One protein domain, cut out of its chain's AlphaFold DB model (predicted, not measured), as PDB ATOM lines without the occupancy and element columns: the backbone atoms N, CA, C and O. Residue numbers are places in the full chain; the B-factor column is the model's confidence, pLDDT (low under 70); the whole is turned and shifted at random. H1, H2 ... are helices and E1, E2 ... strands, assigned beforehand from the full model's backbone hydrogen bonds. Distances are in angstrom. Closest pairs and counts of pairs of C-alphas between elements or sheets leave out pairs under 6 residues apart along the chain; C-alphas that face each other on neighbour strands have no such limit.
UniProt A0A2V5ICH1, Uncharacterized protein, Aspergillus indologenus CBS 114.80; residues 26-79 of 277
ATOM      1  N   LYS A  26      74.822  80.057  20.639       84.69
ATOM      2  CA  LYS A  26      73.368  79.990  20.462       84.69
ATOM      3  C   LYS A  26      72.681  80.676  21.647       84.69
ATOM      4  O   LYS A  26      72.937  80.306  22.788       84.69
ATOM      5  N   MET A  27      71.805  81.645  21.390       86.06
ATOM      6  CA  MET A  27      70.955  82.242  22.427       86.06
ATOM      7  C   MET A  27      69.652  81.456  22.592       86.06
ATOM      8  O   MET A  27      69.108  80.909  21.630       86.06
ATOM      9  N   VAL A  28      69.159  81.404  23.824       82.88
ATOM     10  CA  VAL A  28      67.896  80.779  24.217       82.88
ATOM     11  C   VAL A  28      66.996  81.860  24.798       82.88
ATOM     12  O   VAL A  28      67.441  82.625  25.649       82.88
ATOM     13  N   ASN A  29      65.742  81.926  24.349       84.00
ATOM     14  CA  ASN A  29      64.737  82.786  24.969       84.00
ATOM     15  C   ASN A  29      64.100  82.078  26.167       84.00
ATOM     16  O   ASN A  29      63.563  80.978  26.022       84.00
ATOM     17  N   LEU A  30      64.185  82.717  27.326       81.50
ATOM     18  CA  LEU A  30      63.622  82.255  28.588       81.50
ATOM     19  C   LEU A  30      62.232  82.844  28.843       81.50
ATOM     20  O   LEU A  30      61.434  82.221  29.534       81.50
ATOM     21  N   SER A  31      61.936  84.013  28.269       79.06
ATOM     22  CA  SER A  31      60.635  84.664  28.408       79.06
ATOM     23  C   SER A  31      59.630  84.117  27.395       79.06
ATOM     24  O   SER A  31      59.959  83.887  26.227       79.06
ATOM     25  N   VAL A  32      58.389  83.931  27.845       69.56
ATOM     26  CA  VAL A  32      57.237  83.643  26.975       69.56
ATOM     27  C   VAL A  32      56.695  84.934  26.354       69.56
ATOM     28  O   VAL A  32      56.096  84.901  25.278       69.56
ATOM     29  N   GLU A  33      56.929  86.076  27.002       70.44
ATOM     30  CA  GLU A  33      56.440  87.372  26.552       70.44
ATOM     31  C   GLU A  33      57.335  87.926  25.433       70.44
ATOM     32  O   GLU A  33      58.539  88.110  25.632       70.44
ATOM     33  N   PRO A  34      56.771  88.225  24.248       61.12
ATOM     34  CA  PRO A  34      57.549  88.704  23.107       61.12
ATOM     35  C   PRO A  34      58.144  90.102  23.333       61.12
ATOM     36  O   PRO A  34      59.139  90.445  22.697       61.12
ATOM     37  N   ASP A  35      57.560  90.885  24.242       66.56
ATOM     38  CA  ASP A  35      57.927  92.285  24.478       66.56
ATOM     39  C   ASP A  35      59.062  92.456  25.503       66.56
ATOM     40  O   ASP A  35      59.659  93.532  25.583       66.56
ATOM     41  N   VAL A  36      59.402  91.401  26.256       71.12
ATOM     42  CA  VAL A  36      60.534  91.385  27.197       71.12
ATOM     43  C   VAL A  36      61.389  90.143  26.929       71.12
ATOM     44  O   VAL A  36      61.309  89.156  27.668       71.12
ATOM     45  N   PRO A  37      62.178  90.141  25.837       77.44
ATOM     46  CA  PRO A  37      63.023  89.007  25.503       77.44
ATOM     47  C   PRO A  37      64.130  88.855  26.549       77.44
ATOM     48  O   PRO A  37      65.065  89.652  26.610       77.44
ATOM     49  N   LEU A  38      64.030  87.811  27.371       83.31
ATOM     50  CA  LEU A  38      65.079  87.442  28.313       83.31
ATOM     51  C   LEU A  38      65.915  86.320  27.702       83.31
ATOM     52  O   LEU A  38      65.417  85.214  27.483       83.31
ATOM     53  N   HIS A  39      67.186  86.598  27.423       87.31
ATOM     54  CA  HIS A  39      68.063  85.670  26.719       87.31
ATOM     55  C   HIS A  39      69.240  85.201  27.567       87.31
ATOM     56  O   HIS A  39      69.816  85.960  28.340       87.31
ATOM     57  N   ILE A  40      69.638  83.947  27.354       88.62
ATOM     58  CA  ILE A  40      70.876  83.378  27.888       88.62
ATOM     59  C   ILE A  40      71.572  82.546  26.810       88.62
ATOM     60  O   ILE A  40      70.916  81.914  25.975       88.62
ATOM     61  N   HIS A  41      72.903  82.521  26.807       90.88
ATOM     62  CA  HIS A  41      73.638  81.589  25.954       90.88
ATOM     63  C   HIS A  41      73.366  80.141  26.371       90.88
ATOM     64  O   HIS A  41      73.461  79.799  27.547       90.88
ATOM     65  N   ALA A  42      73.074  79.279  25.396       89.00
ATOM     66  CA  ALA A  42      72.767  77.868  25.619       89.00
ATOM     67  C   ALA A  42      73.889  77.149  26.382       89.00
ATOM     68  O   ALA A  42      73.610  76.379  27.295       89.00
ATOM     69  N   ASP A  43      75.147  77.448  26.047       89.69
ATOM     70  CA  ASP A  43      76.314  76.838  26.691       89.69
ATOM     71  C   ASP A  43      76.465  77.304  28.146       89.69
ATOM     72  O   ASP A  43      76.812  76.515  29.026       89.69
ATOM     73  N   LEU A  44      76.145  78.575  28.420       90.50
ATOM     74  CA  LEU A  44      76.148  79.123  29.776       90.50
ATOM     75  C   LEU A  44      75.035  78.499  30.617       90.50
ATOM     76  O   LEU A  44      75.288  78.071  31.740       90.50
ATOM     77  N   LEU A  45      73.830  78.384  30.053       90.06
ATOM     78  CA  LEU A  45      72.699  77.718  30.691       90.06
ATOM     79  C   LEU A  45      73.026  76.255  31.010       90.06
ATOM     80  O   LEU A  45      72.837  75.825  32.143       90.06
ATOM     81  N   ALA A  46      73.584  75.517  30.048       89.94
ATOM     82  CA  ALA A  46      73.988  74.125  30.240       89.94
ATOM     83  C   ALA A  46      75.087  73.972  31.303       89.94
ATOM     84  O   ALA A  46      75.120  72.970  32.012       89.94
ATOM     85  N   THR A  47      75.970  74.966  31.435       92.00
ATOM     86  CA  THR A  47      77.033  74.968  32.449       92.00
ATOM     87  C   THR A  47      76.488  75.284  33.840       92.00
ATOM     88  O   THR A  47      76.842  74.615  34.806       92.00
ATOM     89  N   LYS A  48      75.636  76.307  33.957       91.88
ATOM     90  CA  LYS A  48      75.137  76.811  35.243       91.88
ATOM     91  C   LYS A  48      73.956  76.022  35.793       91.88
ATOM     92  O   LYS A  48      73.812  75.921  37.006       91.88
ATOM     93  N   ALA A  49      73.124  75.467  34.921       91.12
ATOM     94  CA  ALA A  49      71.918  74.740  35.285       91.12
ATOM     95  C   ALA A  49      71.697  73.563  34.308       91.12
ATOM     96  O   ALA A  49      70.791  73.596  33.476       91.12
ATOM     97  N   PRO A  50      72.523  72.501  34.378       88.19
ATOM     98  CA  PRO A  50      72.523  71.410  33.393       88.19
ATOM     99  C   PRO A  50      71.200  70.634  33.321       88.19
ATOM    100  O   PRO A  50      70.876  70.046  32.292       88.19
ATOM    101  N   TRP A  51      70.431  70.632  34.410       87.69
ATOM    102  CA  TRP A  51      69.147  69.936  34.518       87.69
ATOM    103  C   TRP A  51      67.954  70.807  34.117       87.69
ATOM    104  O   TRP A  51      66.817  70.334  34.075       87.69
ATOM    105  N   LEU A  52      68.202  72.081  33.824       86.31
ATOM    106  CA  LEU A  52      67.165  73.068  33.620       86.31
ATOM    107  C   LEU A  52      66.683  73.061  32.168       86.31
ATOM    108  O   LEU A  52      67.367  73.508  31.247       86.31
ATOM    109  N   SER A  53      65.471  72.547  31.956       85.44
ATOM    110  CA  SER A  53      64.832  72.584  30.638       85.44
ATOM    111  C   SER A  53      64.210  73.954  30.362       85.44
ATOM    112  O   SER A  53      63.567  74.543  31.228       85.44
ATOM    113  N   VAL A  54      64.328  74.438  29.122       83.81
ATOM    114  CA  VAL A  54      63.765  75.737  28.702       83.81
ATOM    115  C   VAL A  54      62.253  75.810  28.945       83.81
ATOM    116  O   VAL A  54      61.747  76.829  29.399       83.81
ATOM    117  N   SER A  55      61.532  74.711  28.719       83.44
ATOM    118  CA  SER A  55      60.092  74.619  28.983       83.44
ATOM    119  C   SER A  55      59.734  74.707  30.469       83.44
ATOM    120  O   SER A  55      58.640  75.152  30.799       83.44
ATOM    121  N   ALA A  56      60.623  74.273  31.371       83.94
ATOM    122  CA  ALA A  56      60.400  74.413  32.810       83.94
ATOM    123  C   ALA A  56      60.605  75.866  33.264       83.94
ATOM    124  O   ALA A  56      59.797  76.366  34.040       83.94
ATOM    125  N   ILE A  57      61.626  76.543  32.723       82.19
ATOM    126  CA  ILE A  57      61.938  77.955  33.004       82.19
ATOM    127  C   ILE A  57      60.787  78.880  32.612       82.19
ATOM    128  O   ILE A  57      60.478  79.815  33.336       82.19
ATOM    129  N   GLN A  58      60.146  78.630  31.472       81.38
ATOM    130  CA  GLN A  58      59.119  79.516  30.910       81.38
ATOM    131  C   GLN A  58      57.883  79.718  31.803       81.38
ATOM    132  O   GLN A  58      57.102  80.629  31.552       81.38
ATOM    133  N   ASN A  59      57.703  78.886  32.831       84.56
ATOM    134  CA  ASN A  59      56.610  79.014  33.796       84.56
ATOM    135  C   ASN A  59      57.009  79.770  35.074       84.56
ATOM    136  O   ASN A  59      56.197  79.867  35.993       84.56
ATOM    137  N   GLU A  60      58.252  80.237  35.174       89.38
ATOM    138  CA  GLU A  60      58.754  80.958  36.343       89.38
ATOM    139  C   GLU A  60      58.487  82.462  36.235       89.38
ATOM    140  O   GLU A  60      58.294  83.009  35.148       89.38
ATOM    141  N   ASP A  61      58.508  83.141  37.382       87.81
ATOM    142  CA  ASP A  61      58.367  84.594  37.449       87.81
ATOM    143  C   ASP A  61      59.519  85.287  36.699       87.81
ATOM    144  O   ASP A  61      60.700  85.019  36.941       87.81
ATOM    145  N   LEU A  62      59.172  86.218  35.805       86.25
ATOM    146  CA  LEU A  62      60.122  86.962  34.979       86.25
ATOM    147  C   LEU A  62      61.200  87.676  35.811       86.25
ATOM    148  O   LEU A  62      62.347  87.764  35.370       86.25
ATOM    149  N   LYS A  63      60.870  88.150  37.020       87.25
ATOM    150  CA  LYS A  63      61.835  88.781  37.934       87.25
ATOM    151  C   LYS A  63      62.892  87.786  38.399       87.25
ATOM    152  O   LYS A  63      64.076  88.109  38.386       87.25
ATOM    153  N   ILE A  64      62.478  86.574  38.758       91.38
ATOM    154  CA  ILE A  64      63.381  85.497  39.184       91.38
ATOM    155  C   ILE A  64      64.261  85.061  38.019       91.38
ATOM    156  O   ILE A  64      65.474  84.919  38.173       91.38
ATOM    157  N   LEU A  65      63.681  84.948  36.824       91.50
ATOM    158  CA  LEU A  65      64.444  84.634  35.623       91.50
ATOM    159  C   LEU A  65      65.482  85.708  35.297       91.50
ATOM    160  O   LEU A  65      66.621  85.371  34.974       91.50
ATOM    161  N   ALA A  66      65.125  86.988  35.411       90.12
ATOM    162  CA  ALA A  66      66.059  88.086  35.185       90.12
ATOM    163  C   ALA A  66      67.257  88.011  36.146       90.12
ATOM    164  O   ALA A  66      68.402  88.098  35.701       90.12
ATOM    165  N   ARG A  67      67.014  87.752  37.440       92.56
ATOM    166  CA  ARG A  67      68.084  87.580  38.440       92.56
ATOM    167  C   ARG A  67      68.915  86.324  38.219       92.56
ATOM    168  O   ARG A  67      70.132  86.363  38.384       92.56
ATOM    169  N   PHE A  68      68.298  85.226  37.792       94.19
ATOM    170  CA  PHE A  68      69.027  84.025  37.396       94.19
ATOM    171  C   PHE A  68      69.980  84.301  36.225       94.19
ATOM    172  O   PHE A  68      71.139  83.891  36.273       94.19
ATOM    173  N   VAL A  69      69.519  85.016  35.193       92.31
ATOM    174  CA  VAL A  69      70.355  85.384  34.042       92.31
ATOM    175  C   VAL A  69      71.496  86.303  34.471       92.31
ATOM    176  O   VAL A  69      72.647  86.023  34.144       92.31
ATOM    177  N   GLU A  70      71.208  87.345  35.250       92.38
ATOM    178  CA  GLU A  70      72.224  88.250  35.804       92.38
ATOM    179  C   GLU A  70      73.313  87.476  36.568       92.38
ATOM    180  O   GLU A  70      74.508  87.642  36.296       92.38
ATOM    181  N   TRP A  71      72.906  86.551  37.443       95.88
ATOM    182  CA  TRP A  71      73.820  85.674  38.173       95.88
ATOM    183  C   TRP A  71      74.614  84.745  37.266       95.88
ATOM    184  O   TRP A  71      75.817  84.570  37.475       95.88
ATOM    185  N   ALA A  72      73.986  84.160  36.248       94.12
ATOM    186  CA  ALA A  72      74.674  83.261  35.337       94.12
ATOM    187  C   ALA A  72      75.828  83.972  34.613       94.12
ATOM    188  O   ALA A  72      76.894  83.377  34.452       94.12
ATOM    189  N   TYR A  73      75.638  85.236  34.223       92.31
ATOM    190  CA  TYR A  73      76.650  86.028  33.516       92.31
ATOM    191  C   TYR A  73      77.712  86.635  34.434       92.31
ATOM    192  O   TYR A  73      78.894  86.605  34.101       92.31
ATOM    193  N   THR A  74      77.313  87.199  35.573       93.06
ATOM    194  CA  THR A  74      78.222  88.002  36.411       93.06
ATOM    195  C   THR A  74      78.732  87.246  37.638       93.06
ATOM    196  O   THR A  74      79.638  87.706  38.331       93.06
ATOM    197  N   GLY A  75      78.136  86.092  37.943       93.25
ATOM    198  CA  GLY A  75      78.319  85.391  39.209       93.25
ATOM    199  C   GLY A  75      77.594  86.054  40.383       93.25
ATOM    200  O   GLY A  75      77.714  85.569  41.508       93.25
ATOM    201  N   SER A  76      76.849  87.144  40.169       92.62
ATOM    202  CA  SER A  76      76.078  87.864  41.185       92.62
ATOM    203  C   SER A  76      74.713  88.306  40.667       92.62
ATOM    204  O   SER A  76      74.503  88.414  39.471       92.62
ATOM    205  N   TYR A  77      73.774  88.565  41.565       92.94
ATOM    206  CA  TYR A  77      72.531  89.232  41.200       92.94
ATOM    207  C   TYR A  77      72.264  90.346  42.198       92.94
ATOM    208  O   TYR A  77      72.621  90.235  43.377       92.94
ATOM    209  N   THR A  78      71.687  91.430  41.705       85.44
ATOM    210  CA  THR A  78      71.330  92.592  42.511       85.44
ATOM    211  C   THR A  78      69.870  92.511  42.937       85.44
ATOM    212  O   THR A  78      69.076  91.752  42.383       85.44
ATOM    213  N   VAL A  79      69.508  93.251  43.979       73.75
ATOM    214  CA  VAL A  79      68.119  93.344  44.451       73.75
ATOM    215  C   VAL A  79      67.400  94.470  43.715       73.75
ATOM    216  O   VAL A  79      66.245  94.322  43.314       73.75
TER     217      VAL A  79
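What this domain is: This is residues 26 to 79 of the 277 residues of an uncharacterized protein of Aspergillus indologenus CBS 114.80 (UniProt A0A2V5ICH1). A short two-stranded hairpin, E1 and E2, is joined by three helices: the long H3 runs past it on the E2 side, and H1, directly after E2, meets H3 with its last residues near H3's end, making a corner at about a right angle. The one-turn H2 lies between H1 and H3 in the chain and comes near E1 and H3. The printed part has 54 residues, with two named strands and then three named helices in the order E1, E2, H1, H2, H3; the sheet has the order E1 - E2 and is antiparallel, and the class is mostly helix. It is compact, with a radius of gyration of the C-alphas of 10.4 A, and rounded, with spans of 25 by 25 by 17 A.

Where its parts are: E1 is residues 27 to 29, 6.7 A from first to last C-alpha, beginning at C-alpha 27 at (70.955, 82.242, 22.427). E2 is residues 39 to 41, 7.0 A long. H1 is residues 42 to 48, 10.0 A long. H2 is residues 54 to 57, 5.2 A long. H3, the longest helix, is residues 62 to 74, 18.2 A long, from C-alpha 62 at (60.122, 86.962, 34.979) to C-alpha 74 at (78.222, 88.002, 36.411).

How they stand to each other: E1 and E2 form a hairpin, antiparallel, with 146 degrees between their directions. C-alphas 28 and 40 face each other at 5.4 A. N 28 and O 40 are within hydrogen-bond range at 2.8 A, as are N 40 and O 28 at 3.1 A. The closest C-alphas of E1 and H1 are those of Met 27 and Ala 42, 5.7 A apart. The closest of E1 and H2 are those of Val 28 and Val 54, 7.9 A apart. The closest of E2 and H3 are those of Ile 40 and Val 69, 6.5 A apart. H1 touches H3, with residues 72 to 73 of H3 alone; the closest C-alphas are those of Lys 48 and Ala 72, 6.5 A apart, and the lines are about perpendicular at 84 degrees. H2 and H3 are close but not clearly touching, their closest C-alphas being those of Ile 57 and Leu 65 at 7.6 A. E1 and H3 are apart, and so are E2 and H2, and H1 and H2. In H1 and H3 every O i to N i+4 pair is within hydrogen-bond range; H2 is too short for such a pair, and its 1 O i to N i+3 pair is within range.

The domain as a whole: The two C-alphas farthest apart are those of Lys 26 and Val 79, the first and last printed residues, at 28.0 A. The printed part has no cut. The links E2 to H1, H1 to H2 and H2 to H3 are tight, and the link E1 to E2, 9 residues, is short. The mean pLDDT of the printed part is 86.0, and residues 32 and 34 to 35 are under 70.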